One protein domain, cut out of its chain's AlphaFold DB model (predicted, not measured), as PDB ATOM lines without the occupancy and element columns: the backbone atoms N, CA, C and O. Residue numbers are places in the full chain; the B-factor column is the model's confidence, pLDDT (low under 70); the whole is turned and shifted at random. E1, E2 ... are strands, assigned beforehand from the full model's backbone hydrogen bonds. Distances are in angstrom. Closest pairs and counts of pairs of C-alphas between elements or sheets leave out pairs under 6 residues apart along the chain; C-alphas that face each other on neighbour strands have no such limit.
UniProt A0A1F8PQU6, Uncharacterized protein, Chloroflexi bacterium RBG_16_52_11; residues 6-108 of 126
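AT A GLANCE: This is residues 6 to 108 of the 126 residues of an uncharacterized protein of Chloroflexi bacterium RBG_16_52_11 (UniProt A0A1F8PQU6). Two sheets make a sandwich, only partly face to face: a large, twisted sheet of E9, E1, E2 and E3, with short E4 and E5 along E3, and a small sheet of E6, E7 and E8 over its E3 part. E1 and E9 extend away from the small sheet. The printed part has 103 residues with nine named strands, E1 to E9 in order, neighbours antiparallel, and no named helix: all strand. It is compact, radius of gyration of the C-alphas 13.7 A, spanning 43 by 26 by 20 A.

HOW THE PARTS SIT: In the branched sheet E3, residues 30 to 38, has E2, residues 17 to 27, on one side, N 23 and O 34 being 2.8 A apart. On the other side are E4, residues 44 to 46, with N 37 and O 45 at 2.9 A, and E5, residues 50 to 52, with N 33 and O 50 at 2.9 A. E1, residues 6 to 14, has E2 on one side, N 9 and O 22 at 2.8 A, and E9, residues 100 to 107, on the other, N 102 and O 11 at 2.8 A. The second sheet runs E6, residues 59 to 64, E7, residues 74 to 80, E8, residues 83 to 91, with N 62 and O 77 at 2.9 A and N 78 and O 86 at 2.8 A. E1 E2 E3 E4 and E6 E7 E8 are meanders, each strand the antiparallel neighbour of the one before, joined as hairpins. The sheets' facing parts are 10.7 A apart centre to centre; the closest C-alphas of E3 and E7, Ile 35 and Phe 78, are 7.4 A apart.

IN THESE COORDINATES: E1 begins at C-alpha 6 (-18.686, 41.935, -28.045). E2 is 28.2 A long, E3 26.5 A. E9 bends by 101 degrees at residue 104 and ends at C-alpha 107 (-24.030, 36.592, -23.023).

THE WHOLE: The farthest C-alphas, Asn 29 and Ala 69, are 43.6 A apart. The printed part has no cut, no link is long, and no printed residue is under 70 in pLDDT.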
ATOM      1  N   ALA A   6     -17.836  41.192 -28.963       97.00
ATOM      2  CA  ALA A   6     -18.686  41.935 -28.045       97.00
ATOM      3  C   ALA A   6     -19.416  40.985 -27.102       97.00
ATOM      4  O   ALA A   6     -19.546  39.807 -27.395       97.00
ATOM      5  N   HIS A   7     -19.894  41.484 -25.972       97.62
ATOM      6  CA  HIS A   7     -20.765  40.728 -25.079       97.62
ATOM      7  C   HIS A   7     -21.662  41.670 -24.282       97.62
ATOM      8  O   HIS A   7     -21.373  42.860 -24.145       97.62
ATOM      9  N   ASP A   8     -22.740  41.127 -23.733       98.00
ATOM     10  CA  ASP A   8     -23.648  41.894 -22.890       98.00
ATOM     11  C   ASP A   8     -23.050  42.047 -21.489       98.00
ATOM     12  O   ASP A   8     -22.686  41.047 -20.860       98.00
ATOM     13  N   ILE A   9     -22.991  43.291 -21.007       97.44
ATOM     14  CA  ILE A   9     -22.555  43.648 -19.647       97.44
ATOM     15  C   ILE A   9     -23.717  44.004 -18.712       97.44
ATOM     16  O   ILE A   9     -23.574  43.951 -17.490       97.44
ATOM     17  N   PHE A  10     -24.884  44.322 -19.280       97.88
ATOM     18  CA  PHE A  10     -26.136  44.540 -18.557       97.88
ATOM     19  C   PHE A  10     -27.306  43.956 -19.346       97.88
ATOM     20  O   PHE A  10     -27.369  44.107 -20.571       97.88
ATOM     21  N   ARG A  11     -28.262  43.347 -18.641       97.81
ATOM     22  CA  ARG A  11     -29.579  43.002 -19.186       97.81
ATOM     23  C   ARG A  11     -30.694  43.379 -18.220       97.81
ATOM     24  O   ARG A  11     -30.612  43.042 -17.040       97.81
ATOM     25  N   GLY A  12     -31.737  44.014 -18.740       97.50
ATOM     26  CA  GLY A  12     -33.010  44.228 -18.052       97.50
ATOM     27  C   GLY A  12     -34.051  43.241 -18.566       97.50
ATOM     28  O   GLY A  12     -34.068  42.936 -19.757       97.50
ATOM     29  N   PHE A  13     -34.898  42.726 -17.681       97.50
ATOM     30  CA  PHE A  13     -35.893  41.713 -18.019       97.50
ATOM     31  C   PHE A  13     -37.297  42.120 -17.591       97.50
ATOM     32  O   PHE A  13     -37.457  42.757 -16.556       97.50
ATOM     33  N   SER A  14     -38.280  41.708 -18.392       96.81
ATOM     34  CA  SER A  14     -39.701  41.637 -18.045       96.81
ATOM     35  C   SER A  14     -40.070  40.160 -17.931       96.81
ATOM     36  O   SER A  14     -40.199  39.460 -18.944       96.81
ATOM     37  N   GLY A  15     -40.115  39.636 -16.704       95.94
ATOM     38  CA  GLY A  15     -40.169  38.199 -16.458       95.94
ATOM     39  C   GLY A  15     -38.936  37.487 -17.028       95.94
ATOM     40  O   GLY A  15     -37.826  37.610 -16.513       95.94
ATOM     41  N   THR A  16     -39.112  36.713 -18.101       94.81
ATOM     42  CA  THR A  16     -38.010  36.014 -18.794       94.81
ATOM     43  C   THR A  16     -37.558  36.708 -20.080       94.81
ATOM     44  O   THR A  16     -36.532  36.329 -20.650       94.81
ATOM     45  N   THR A  17     -38.288  37.727 -20.535       96.12
ATOM     46  CA  THR A  17     -37.993  38.460 -21.768       96.12
ATOM     47  C   THR A  17     -36.910  39.492 -21.504       96.12
ATOM     48  O   THR A  17     -37.064  40.327 -20.620       96.12
ATOM     49  N   ASN A  18     -35.820  39.461 -22.273       96.94
ATOM     50  CA  ASN A  18     -34.806  40.517 -22.242       96.94
ATOM     51  C   ASN A  18     -35.360  41.775 -22.920       96.94
ATOM     52  O   ASN A  18     -35.714  41.713 -24.094       96.94
ATOM     53  N   THR A  19     -35.415  42.896 -22.210       97.25
ATOM     54  CA  THR A  19     -36.018  44.153 -22.685       97.25
ATOM     55  C   THR A  19     -35.015  45.285 -22.837       97.25
ATOM     56  O   THR A  19     -35.273  46.237 -23.573       97.25
ATOM     57  N   ILE A  20     -33.866  45.181 -22.167       97.88
ATOM     58  CA  ILE A  20     -32.774  46.155 -22.224       97.88
ATOM     59  C   ILE A  20     -31.467  45.382 -22.323       97.88
ATOM     60  O   ILE A  20     -31.254  44.457 -21.548       97.88
ATOM     61  N   ALA A  21     -30.570  45.772 -23.220       98.12
ATOM     62  CA  ALA A  21     -29.237  45.182 -23.320       98.12
ATOM     63  C   ALA A  21     -28.177  46.278 -23.425       98.12
ATOM     64  O   ALA A  21     -28.280  47.146 -24.289       98.12
ATOM     65  N   MET A  22     -27.146  46.217 -22.583       98.50
ATOM     66  CA  MET A  22     -25.928  47.003 -22.768       98.50
ATOM     67  C   MET A  22     -24.817  46.084 -23.251       98.50
ATOM     68  O   MET A  22     -24.462  45.123 -22.569       98.50
ATOM     69  N   ILE A  23     -24.274  46.397 -24.420       98.38
ATOM     70  CA  ILE A  23     -23.246  45.621 -25.104       98.38
ATOM     71  C   ILE A  23     -21.917  46.347 -24.942       98.38
ATOM     72  O   ILE A  23     -21.821  47.522 -25.294       98.38
ATOM     73  N   PHE A  24     -20.893  45.643 -24.473       98.31
ATOM     74  CA  PHE A  24     -19.503  46.089 -24.472       98.31
ATOM     75  C   PHE A  24     -18.722  45.314 -25.529       98.31
ATOM     76  O   PHE A  24     -18.765  44.081 -25.573       98.31
ATOM     77  N   GLY A  25     -17.996  46.021 -26.389       97.56
ATOM     78  CA  GLY A  25     -17.243  45.389 -27.462       97.56
ATOM     79  C   GLY A  25     -15.964  46.113 -27.829       97.56
ATOM     80  O   GLY A  25     -15.659  47.193 -27.329       97.56
ATOM     81  N   TYR A  26     -15.213  45.492 -28.734       97.56
ATOM     82  CA  TYR A  26     -13.946  46.006 -29.236       97.56
ATOM     83  C   TYR A  26     -13.914  45.924 -30.757       97.56
ATOM     84  O   TYR A  26     -14.127  44.859 -31.342       97.56
ATOM     85  N   ARG A  27     -13.671  47.048 -31.432       96.31
ATOM     86  CA  ARG A  27     -13.607  47.111 -32.896       96.31
ATOM     87  C   ARG A  27     -12.673  48.223 -33.349       96.31
ATOM     88  O   ARG A  27     -12.680  49.295 -32.773       96.31
ATOM     89  N   ASN A  28     -11.917  47.987 -34.421       95.31
ATOM     90  CA  ASN A  28     -11.009  48.975 -35.022       95.31
ATOM     91  C   ASN A  28     -10.033  49.589 -34.004       95.31
ATOM     92  O   ASN A  28      -9.715  50.770 -34.070       95.31
ATOM     93  N   ASN A  29      -9.545  48.752 -33.086       94.12
ATOM     94  CA  ASN A  29      -8.630  49.136 -32.016       94.12
ATOM     95  C   ASN A  29      -9.215  50.104 -30.966       94.12
ATOM     96  O   ASN A  29      -8.470  50.832 -30.315       94.12
ATOM     97  N   GLU A  30     -10.539  50.100 -30.803       96.88
ATOM     98  CA  GLU A  30     -11.271  50.953 -29.871       96.88
ATOM     99  C   GLU A  30     -12.354  50.148 -29.136       96.88
ATOM    100  O   GLU A  30     -13.001  49.262 -29.712       96.88
ATOM    101  N   TYR A  31     -12.539  50.439 -27.848       98.19
ATOM    102  CA  TYR A  31     -13.650  49.907 -27.070       98.19
ATOM    103  C   TYR A  31     -14.924  50.697 -27.357       98.19
ATOM    104  O   TYR A  31     -14.893  51.900 -27.596       98.19
ATOM    105  N   TYR A  32     -16.070  50.031 -27.299       98.31
ATOM    106  CA  TYR A  32     -17.350  50.706 -27.429       98.31
ATOM    107  C   TYR A  32     -18.390  50.125 -26.488       98.31
ATOM    108  O   TYR A  32     -18.329  48.953 -26.107       98.31
ATOM    109  N   VAL A  33     -19.392  50.947 -26.194       98.50
ATOM    110  CA  VAL A  33     -20.627  50.520 -25.553       98.50
ATOM    111  C   VAL A  33     -21.821  50.823 -26.462       98.50
ATOM    112  O   VAL A  33     -21.792  51.748 -27.279       98.50
ATOM    113  N   GLN A  34     -22.873  50.025 -26.364       98.31
ATOM    114  CA  GLN A  34     -24.120  50.220 -27.101       98.31
ATOM    115  C   GLN A  34     -25.287  49.837 -26.195       98.31
ATOM    116  O   GLN A  34     -25.205  48.830 -25.498       98.31
ATOM    117  N   ILE A  35     -26.367  50.616 -26.213       98.50
ATOM    118  CA  ILE A  35     -27.603  50.287 -25.495       98.50
ATOM    119  C   ILE A  35     -28.674  49.864 -26.500       98.50
ATOM    120  O   ILE A  35     -28.773  50.439 -27.587       98.50
ATOM    121  N   GLY A  36     -29.457  48.853 -26.146       98.19
ATOM    122  CA  GLY A  36     -30.603  48.367 -26.899       98.19
ATOM    123  C   GLY A  36     -31.846  48.284 -26.029       98.19
ATOM    124  O   GLY A  36     -31.740  47.911 -24.860       98.19
ATOM    125  N   VAL A  37     -33.008  48.591 -26.603       97.94
ATOM    126  CA  VAL A  37     -34.316  48.458 -25.946       97.94
ATOM    127  C   VAL A  37     -35.335  47.773 -26.851       97.94
ATOM    128  O   VAL A  37     -35.347  47.994 -28.064       97.94
ATOM    129  N   LEU A  38     -36.167  46.928 -26.250       98.06
ATOM    130  CA  LEU A  38     -37.193  46.134 -26.920       98.06
ATOM    131  C   LEU A  38     -38.525  46.896 -27.000       98.06
ATOM    132  O   LEU A  38     -38.934  47.535 -26.030       98.06
ATOM    133  N   ASN A  39     -39.209  46.784 -28.137       96.56
ATOM    134  CA  ASN A  39     -40.596  47.210 -28.309       96.56
ATOM    135  C   ASN A  39     -41.572  46.022 -28.226       96.56
ATOM    136  O   ASN A  39     -41.172  44.856 -28.251       96.56
ATOM    137  N   ASP A  40     -42.869  46.303 -28.205       95.62
ATOM    138  CA  ASP A  40     -43.889  45.265 -28.031       95.62
ATOM    139  C   ASP A  40     -44.080  44.345 -29.246       95.62
ATOM    140  O   ASP A  40     -44.613  43.243 -29.111       95.62
ATOM    141  N   SER A  41     -43.566  44.722 -30.423       94.56
ATOM    142  CA  SER A  41     -43.518  43.832 -31.592       94.56
ATOM    143  C   SER A  41     -42.302  42.895 -31.605       94.56
ATOM    144  O   SER A  41     -42.134  42.118 -32.547       94.56
ATOM    145  N   GLY A  42     -41.452  42.946 -30.573       95.12
ATOM    146  CA  GLY A  42     -40.216  42.168 -30.477       95.12
ATOM    147  C   GLY A  42     -39.026  42.787 -31.229       95.12
ATOM    148  O   GLY A  42     -37.950  42.191 -31.295       95.12
ATOM    149  N   GLY A  43     -39.207  43.973 -31.810       97.00
ATOM    150  CA  GLY A  43     -38.173  44.755 -32.473       97.00
ATOM    151  C   GLY A  43     -37.261  45.478 -31.481       97.00
ATOM    152  O   GLY A  43     -37.717  46.073 -30.507       97.00
ATOM    153  N   TRP A  44     -35.958  45.455 -31.754       97.94
ATOM    154  CA  TRP A  44     -34.957  46.156 -30.953       97.94
ATOM    155  C   TRP A  44     -34.558  47.487 -31.585       97.94
ATOM    156  O   TRP A  44     -34.246  47.552 -32.776       97.94
ATOM    157  N   TYR A  45     -34.459  48.519 -30.755       97.94
ATOM    158  CA  TYR A  45     -33.814  49.778 -31.102       97.94
ATOM    159  C   TYR A  45     -32.476  49.874 -30.389       97.94
ATOM    160  O   TYR A  45     -32.425  49.801 -29.166       97.94
ATOM    161  N   PHE A  46     -31.404  50.070 -31.152       98.25
ATOM    162  CA  PHE A  46     -30.064  50.245 -30.607       98.25
ATOM    163  C   PHE A  46     -29.546  51.660 -30.849       98.25
ATOM    164  O   PHE A  46     -29.816  52.261 -31.892       98.25
ATOM    165  N   SER A  47     -28.728  52.164 -29.925       98.44
ATOM    166  CA  SER A  47     -27.876  53.323 -30.193       98.44
ATOM    167  C   SER A  47     -26.854  53.011 -31.294       98.44
ATOM    168  O   SER A  47     -26.658  51.857 -31.685       98.44
ATOM    169  N   SER A  48     -26.116  54.018 -31.764       97.69
ATOM    170  CA  SER A  48     -24.831  53.751 -32.418       97.69
ATOM    171  C   SER A  48     -23.857  53.092 -31.427       97.69
ATOM    172  O   SER A  48     -24.085  53.088 -30.214       97.69
ATOM    173  N   ARG A  49     -22.759  52.520 -31.934       98.00
ATOM    174  CA  ARG A  49     -21.641  52.086 -31.085       98.00
ATOM    175  C   ARG A  49     -20.908  53.329 -30.603       98.00
ATOM    176  O   ARG A  49     -20.364  54.070 -31.419       98.00
ATOM    177  N   LEU A  50     -20.953  53.570 -29.302       98.25
ATOM    178  CA  LEU A  50     -20.399  54.757 -28.676       98.25
ATOM    179  C   LEU A  50     -18.977  54.440 -28.204       98.25
ATOM    180  O   LEU A  50     -18.825  53.531 -27.387       98.25
ATOM    181  N   PRO A  51     -17.951  55.136 -28.719       97.75
ATOM    182  CA  PRO A  51     -16.570  54.856 -28.359       97.75
ATOM    183  C   PRO A  51     -16.305  55.215 -26.897       97.75
ATOM    184  O   PRO A  51     -16.818  56.221 -26.398       97.75
ATOM    185  N   ILE A  52     -15.492  54.392 -26.243       98.06
ATOM    186  CA  ILE A  52     -14.971  54.600 -24.891       98.06
ATOM    187  C   ILE A  52     -13.475  54.276 -24.874       98.06
ATOM    188  O   ILE A  52     -12.958  53.596 -25.763       98.06
ATOM    189  N   ILE A  53     -12.780  54.759 -23.851       97.25
ATOM    190  CA  ILE A  53     -11.366  54.451 -23.634       97.25
ATOM    191  C   ILE A  53     -11.218  53.423 -22.510       97.25
ATOM    192  O   ILE A  53     -12.177  53.090 -21.820       97.25
ATOM    193  N   ASP A  54     -10.005  52.905 -22.333       96.12
ATOM    194  CA  ASP A  54      -9.675  52.024 -21.209       96.12
ATOM    195  C   ASP A  54      -9.490  52.847 -19.921       96.12
ATOM    196  O   ASP A  54      -8.374  53.163 -19.505       96.12
ATOM    197  N   ALA A  55     -10.611  53.298 -19.360       97.25
ATOM    198  CA  ALA A  55     -10.689  54.081 -18.135       97.25
ATOM    199  C   ALA A  55     -12.018  53.812 -17.408       97.25
ATOM    200  O   ALA A  55     -12.902  53.120 -17.915       97.25
ATOM    201  N   VAL A  56     -12.161  54.373 -16.205       97.81
ATOM    202  CA  VAL A  56     -13.447  54.371 -15.498       97.81
ATOM    203  C   VAL A  56     -14.447  55.208 -16.290       97.81
ATOM    204  O   VAL A  56     -14.159  56.357 -16.619       97.81
ATOM    205  N   HIS A  57     -15.617  54.628 -16.545       98.25
ATOM    206  CA  HIS A  57     -16.750  55.298 -17.165       98.25
ATOM    207  C   HIS A  57     -18.009  55.069 -16.336       98.25
ATOM    208  O   HIS A  57     -18.251  53.958 -15.857       98.25
ATOM    209  N   LEU A  58     -18.821  56.113 -16.198       98.25
ATOM    210  CA  LEU A  58     -20.163  56.012 -15.643       98.25
ATOM    211  C   LEU A  58     -21.156  55.795 -16.789       98.25
ATOM    212  O   LEU A  58     -21.247  56.618 -17.700       98.25
ATOM    213  N   PHE A  59     -21.907  54.695 -16.742       98.12
ATOM    214  CA  PHE A  59     -22.965  54.398 -17.706       98.12
ATOM    215  C   PHE A  59     -24.330  54.559 -17.045       98.12
ATOM    216  O   PHE A  59     -24.669  53.819 -16.126       98.12
ATOM    217  N   GLU A  60     -25.129  55.493 -17.550       97.88
ATOM    218  CA  GLU A  60     -26.446  55.810 -16.999       97.88
ATOM    219  C   GLU A  60     -27.487  55.634 -18.093       97.88
ATOM    220  O   GLU A  60     -27.314  56.139 -19.206       97.88
ATOM    221  N   PHE A  61     -28.592  54.959 -17.795       96.94
ATOM    222  CA  PHE A  61     -29.723  54.914 -18.707       96.94
ATOM    223  C   PHE A  61     -31.033  55.136 -17.960       96.94
ATOM    224  O   PHE A  61     -31.251  54.576 -16.891       96.94
ATOM    225  N   ASP A  62     -31.911  55.917 -18.576       96.81
ATOM    226  CA  ASP A  62     -33.304  56.045 -18.171       96.81
ATOM    227  C   ASP A  62     -34.135  55.188 -19.115       96.81
ATOM    228  O   ASP A  62     -33.961  55.282 -20.333       96.81
ATOM    229  N   TRP A  63     -35.050  54.387 -18.579       96.31
ATOM    230  CA  TRP A  63     -36.020  53.636 -19.368       96.31
ATOM    231  C   TRP A  63     -37.428  53.940 -18.870       96.31
ATOM    232  O   TRP A  63     -37.703  53.868 -17.674       96.31
ATOM    233  N   LEU A  64     -38.320  54.262 -19.802       95.94
ATOM    234  CA  LEU A  64     -39.717  54.549 -19.523       95.94
ATOM    235  C   LEU A  64     -40.603  53.667 -20.403       95.94
ATOM    236  O   LEU A  64     -40.478  53.682 -21.633       95.94
ATOM    237  N   ALA A  65     -41.506  52.929 -19.760       96.06
ATOM    238  CA  ALA A  65     -42.582  52.219 -20.437       96.06
ATOM    239  C   ALA A  65     -43.573  53.214 -21.049       96.06
ATOM    240  O   ALA A  65     -43.863  54.260 -20.461       96.06
ATOM    241  N   SER A  66     -44.134  52.856 -22.194       97.31
ATOM    242  CA  SER A  66     -45.285  53.540 -22.755       97.31
ATOM    243  C   SER A  66     -46.482  53.417 -21.806       97.31
ATOM    244  O   SER A  66     -46.590  52.475 -21.022       97.31
ATOM    245  N   THR A  67     -47.381  54.401 -21.828       96.56
ATOM    246  CA  THR A  67     -48.452  54.526 -20.824       96.56
ATOM    247  C   THR A  67     -49.562  53.479 -20.949       96.56
ATOM    248  O   THR A  67     -50.399  53.382 -20.053       96.56
ATOM    249  N   GLY A  68     -49.610  52.736 -22.053       94.00
ATOM    250  CA  GLY A  68     -50.610  51.704 -22.311       94.00
ATOM    251  C   GLY A  68     -50.795  51.432 -23.802       94.00
ATOM    252  O   GLY A  68     -50.280  52.174 -24.636       94.00
ATOM    253  N   ALA A  69     -51.578  50.401 -24.109       93.12
ATOM    254  CA  ALA A  69     -51.749  49.891 -25.463       93.12
ATOM    255  C   ALA A  69     -52.101  50.984 -26.487       93.12
ATOM    256  O   ALA A  69     -53.076  51.726 -26.330       93.12
ATOM    257  N   GLY A  70     -51.317  51.048 -27.565       87.69
ATOM    258  CA  GLY A  70     -51.490  52.012 -28.654       87.69
ATOM    259  C   GLY A  70     -50.958  53.417 -28.352       87.69
ATOM    260  O   GLY A  70     -51.037  54.290 -29.221       87.69
ATOM    261  N   ALA A  71     -50.413  53.658 -27.156       94.31
ATOM    262  CA  ALA A  71     -49.596  54.830 -26.892       94.31
ATOM    263  C   ALA A  71     -48.162  54.570 -27.371       94.31
ATOM    264  O   ALA A  71     -47.581  53.527 -27.102       94.31
ATOM    265  N   ASN A  72     -47.561  55.566 -28.015       95.12
ATOM    266  CA  ASN A  72     -46.158  55.538 -28.423       95.12
ATOM    267  C   ASN A  72     -45.436  56.642 -27.655       95.12
ATOM    268  O   ASN A  72     -45.067  57.664 -28.229       95.12
ATOM    269  N   ASN A  73     -45.352  56.517 -26.331       96.50
ATOM    270  CA  ASN A  73     -44.720  57.525 -25.472       96.50
ATOM    271  C   ASN A  73     -43.696  56.932 -24.493       96.50
ATOM    272  O   ASN A  73     -43.201  57.649 -23.623       96.50
ATOM    273  N   GLY A  74     -43.311  55.669 -24.690       97.56
ATOM    274  CA  GLY A  74     -42.125  55.100 -24.072       97.56
ATOM    275  C   GLY A  74     -40.856  55.804 -24.547       97.56
ATOM    276  O   GLY A  74     -40.806  56.400 -25.636       97.56
ATOM    277  N   SER A  75     -39.814  55.757 -23.721       97.38
ATOM    278  CA  SER A  75     -38.554  56.431 -24.028       97.38
ATOM    279  C   SER A  75     -37.343  55.771 -23.385       97.38
ATOM    280  O   SER A  75     -37.441  54.952 -22.471       97.38
ATOM    281  N   THR A  76     -36.169  56.116 -23.900       97.75
ATOM    282  CA  THR A  76     -34.885  55.740 -23.325       97.75
ATOM    283  C   THR A  76     -33.878  56.852 -23.547       97.75
ATOM    284  O   THR A  76     -33.728  57.333 -24.669       97.75
ATOM    285  N   THR A  77     -33.153  57.227 -22.500       98.44
ATOM    286  CA  THR A  77     -31.990  58.119 -22.598       98.44
ATOM    287  C   THR A  77     -30.765  57.367 -22.116       98.44
ATOM    288  O   THR A  77     -30.847  56.658 -21.124       98.44
ATOM    289  N   PHE A  78     -29.634  57.514 -22.800       98.56
ATOM    290  CA  PHE A  78     -28.371  56.911 -22.392       98.56
ATOM    291  C   PHE A  78     -27.271  57.960 -22.323       98.56
ATOM    292  O   PHE A  78     -27.074  58.747 -23.263       98.56
ATOM    293  N   ARG A  79     -26.563  57.968 -21.196       98.69
ATOM    294  CA  ARG A  79     -25.474  58.887 -20.886       98.69
ATOM    295  C   ARG A  79     -24.207  58.103 -20.575       98.69
ATOM    296  O   ARG A  79     -24.253  57.006 -20.023       98.69
ATOM    297  N   ILE A  80     -23.087  58.691 -20.970       98.56
ATOM    298  CA  ILE A  80     -21.753  58.240 -20.586       98.56
ATOM    299  C   ILE A  80     -21.090  59.436 -19.917       98.56
ATOM    300  O   ILE A  80     -21.054  60.517 -20.511       98.56
ATOM    301  N   ASP A  81     -20.624  59.248 -18.687       98.25
ATOM    302  CA  ASP A  81     -19.974  60.280 -17.878       98.25
ATOM    303  C   ASP A  81     -20.841  61.550 -17.732       98.25
ATOM    304  O   ASP A  81     -20.376  62.674 -17.926       98.25
ATOM    305  N   GLY A  82     -22.144  61.377 -17.463       97.75
ATOM    306  CA  GLY A  82     -23.117  62.469 -17.331       97.75
ATOM    307  C   GLY A  82     -23.540  63.135 -18.647       97.75
ATOM    308  O   GLY A  82     -24.471  63.943 -18.664       97.75
ATOM    309  N   VAL A  83     -22.911  62.801 -19.778       98.38
ATOM    310  CA  VAL A  83     -23.222  63.396 -21.085       98.38
ATOM    311  C   VAL A  83     -24.199  62.513 -21.846       98.38
ATOM    312  O   VAL A  83     -23.915  61.349 -22.112       98.38
ATOM    313  N   GLN A  84     -25.332  63.068 -22.281       98.44
ATOM    314  CA  GLN A  84     -26.280  62.353 -23.138       98.44
ATOM    315  C   GLN A  84     -25.651  61.983 -24.487       98.44
ATOM    316  O   GLN A  84     -25.231  62.847 -25.258       98.44
ATOM    317  N   ARG A  85     -25.616  60.681 -24.785       98.44
ATOM    318  CA  ARG A  85     -25.056  60.110 -26.021       98.44
ATOM    319  C   ARG A  85     -26.124  59.528 -26.939       98.44
ATOM    320  O   ARG A  85     -25.903  59.432 -28.144       98.44
ATOM    321  N   PHE A  86     -27.269  59.146 -26.382       98.31
ATOM    322  CA  PHE A  86     -28.400  58.610 -27.126       98.31
ATOM    323  C   PHE A  86     -29.716  58.962 -26.430       98.31
ATOM    324  O   PHE A  86     -29.784  59.031 -25.205       98.31
ATOM    325  N   SER A  87     -30.751  59.200 -27.229       97.88
ATOM    326  CA  SER A  87     -32.118  59.412 -26.769       97.88
ATOM    327  C   SER A  87     -33.067  58.847 -27.812       97.88
ATOM    328  O   SER A  87     -32.912  59.114 -29.004       97.88
ATOM    329  N   LEU A  88     -34.059  58.102 -27.353       97.94
ATOM    330  CA  LEU A  88     -35.135  57.551 -28.154       97.94
ATOM    331  C   LEU A  88     -36.455  57.830 -27.449       97.94
ATOM    332  O   LEU A  88     -36.601  57.583 -26.257       97.94
ATOM    333  N   THR A  89     -37.420  58.336 -28.196       97.69
ATOM    334  CA  THR A  89     -38.785  58.588 -27.735       97.69
ATOM    335  C   THR A  89     -39.747  57.969 -28.731       97.69
ATOM    336  O   THR A  89     -39.373  57.729 -29.879       97.69
ATOM    337  N   GLY A  90     -40.999  57.780 -28.334       96.81
ATOM    338  CA  GLY A  90     -42.003  57.260 -29.255       96.81
ATOM    339  C   GLY A  90     -42.036  55.735 -29.321       96.81
ATOM    340  O   GLY A  90     -42.461  55.186 -30.333       96.81
ATOM    341  N   ILE A  91     -41.531  55.059 -28.287       97.00
ATOM    342  CA  ILE A  91     -41.477  53.597 -28.232       97.00
ATOM    343  C   ILE A  91     -42.843  53.079 -27.776       97.00
ATOM    344  O   ILE A  91     -43.409  53.601 -26.816       97.00
ATOM    345  N   ASP A  92     -43.343  52.055 -28.462       97.12
ATOM    346  CA  ASP A  92     -44.453  51.217 -28.006       97.12
ATOM    347  C   ASP A  92     -43.871  50.038 -27.209       97.12
ATOM    348  O   ASP A  92     -43.263  49.127 -27.782       97.12
ATOM    349  N   ASN A  93     -43.893  50.141 -25.883       96.62
ATOM    350  CA  ASN A  93     -43.289  49.189 -24.944       96.62
ATOM    351  C   ASN A  93     -44.096  49.088 -23.633       96.62
ATOM    352  O   ASN A  93     -43.511  48.892 -22.564       96.62
ATOM    353  N   ASP A  94     -45.417  49.287 -23.690       96.19
ATOM    354  CA  ASP A  94     -46.287  49.249 -22.510       96.19
ATOM    355  C   ASP A  94     -46.484  47.832 -21.956       96.19
ATOM    356  O   ASP A  94     -46.789  47.667 -20.772       96.19
ATOM    357  N   THR A  95     -46.246  46.796 -22.770       94.62
ATOM    358  CA  THR A  95     -46.290  45.403 -22.291       94.62
ATOM    359  C   THR A  95     -45.015  44.972 -21.562       94.62
ATOM    360  O   THR A  95     -44.971  43.900 -20.951       94.62
ATOM    361  N   GLN A  96     -43.972  45.808 -21.582       93.69
ATOM    362  CA  GLN A  96     -42.729  45.552 -20.868       93.69
ATOM    363  C   GLN A  96     -42.781  46.151 -19.462       93.69
ATOM    364  O   GLN A  96     -43.118  47.315 -19.264       93.69
ATOM    365  N   ARG A  97     -42.362  45.375 -18.463       92.94
ATOM    366  CA  ARG A  97     -42.118  45.872 -17.109       92.94
ATOM    367  C   ARG A  97     -40.783  45.342 -16.632       92.94
ATOM    368  O   ARG A  97     -40.683  44.168 -16.304       92.94
ATOM    369  N   VAL A  98     -39.776  46.207 -16.560       94.56
ATOM    370  CA  VAL A  98     -38.462  45.796 -16.056       94.56
ATOM    371  C   VAL A  98     -38.581  45.425 -14.574       94.56
ATOM    372  O   VAL A  98     -38.811  46.292 -13.733       94.56
ATOM    373  N   ASP A  99     -38.471  44.137 -14.261       95.75
ATOM    374  CA  ASP A  99     -38.623  43.571 -12.913       95.75
ATOM    375  C   ASP A  99     -37.348  42.888 -12.395       95.75
ATOM    376  O   ASP A  99     -37.232  42.613 -11.199       95.75
ATOM    377  N   MET A 100     -36.361  42.682 -13.268       95.88
ATOM    378  CA  MET A 100     -35.049  42.149 -12.923       95.88
ATOM    379  C   MET A 100     -33.957  42.805 -13.772       95.88
ATOM    380  O   MET A 100     -34.109  42.989 -14.980       95.88
ATOM    381  N   SER A 101     -32.810  43.080 -13.151       95.56
ATOM    382  CA  SER A 101     -31.563  43.406 -13.842       95.56
ATOM    383  C   SER A 101     -30.507  42.334 -13.576       95.56
ATOM    384  O   SER A 101     -30.496  41.669 -12.536       95.56
ATOM    385  N   ARG A 102     -29.608  42.139 -14.539       96.56
ATOM    386  CA  ARG A 102     -28.377  41.361 -14.377       96.56
ATOM    387  C   ARG A 102     -27.208  42.181 -14.888       96.56
ATOM    388  O   ARG A 102     -27.353  42.898 -15.877       96.56
ATOM    389  N   ILE A 103     -26.062  42.042 -14.231       96.12
ATOM    390  CA  ILE A 103     -24.844  42.802 -14.522       96.12
ATOM    391  C   ILE A 103     -23.653  41.848 -14.455       96.12
ATOM    392  O   ILE A 103     -23.615  40.968 -13.594       96.12
ATOM    393  N   GLY A 104     -22.704  42.008 -15.373       95.25
ATOM    394  CA  GLY A 104     -21.509  41.174 -15.489       95.25
ATOM    395  C   GLY A 104     -21.357  40.598 -16.896       95.25
ATOM    396  O   GLY A 104     -22.024  41.055 -17.813       95.25
ATOM    397  N   PRO A 105     -20.506  39.587 -17.109       94.44
ATOM    398  CA  PRO A 105     -20.338  38.975 -18.425       94.44
ATOM    399  C   PRO A 105     -21.505  38.015 -18.704       94.44
ATOM    400  O   PRO A 105     -21.471  36.854 -18.299       94.44
ATOM    401  N   LEU A 106     -22.572  38.498 -19.348       95.12
ATOM    402  CA  LEU A 106     -23.861  37.789 -19.379       95.12
ATOM    403  C   LEU A 106     -24.046  36.855 -20.577       95.12
ATOM    404  O   LEU A 106     -24.564  35.750 -20.419       95.12
ATOM    405  N   ALA A 107     -23.719  37.312 -21.787       93.69
ATOM    406  CA  ALA A 107     -24.030  36.592 -23.023       93.69
ATOM    407  C   ALA A 107     -23.204  37.097 -24.206       93.69
ATOM    408  O   ALA A 107     -22.726  38.226 -24.190       93.69
ATOM    409  N   GLY A 108     -23.076  36.274 -25.251       92.69
ATOM    410  CA  GLY A 108     -22.349  36.643 -26.471       92.69
ATOM    411  C   GLY A 108     -20.827  36.617 -26.328       92.69
ATOM    412  O   GLY A 108     -20.136  37.114 -27.196       92.69
TER     413      GLY A 108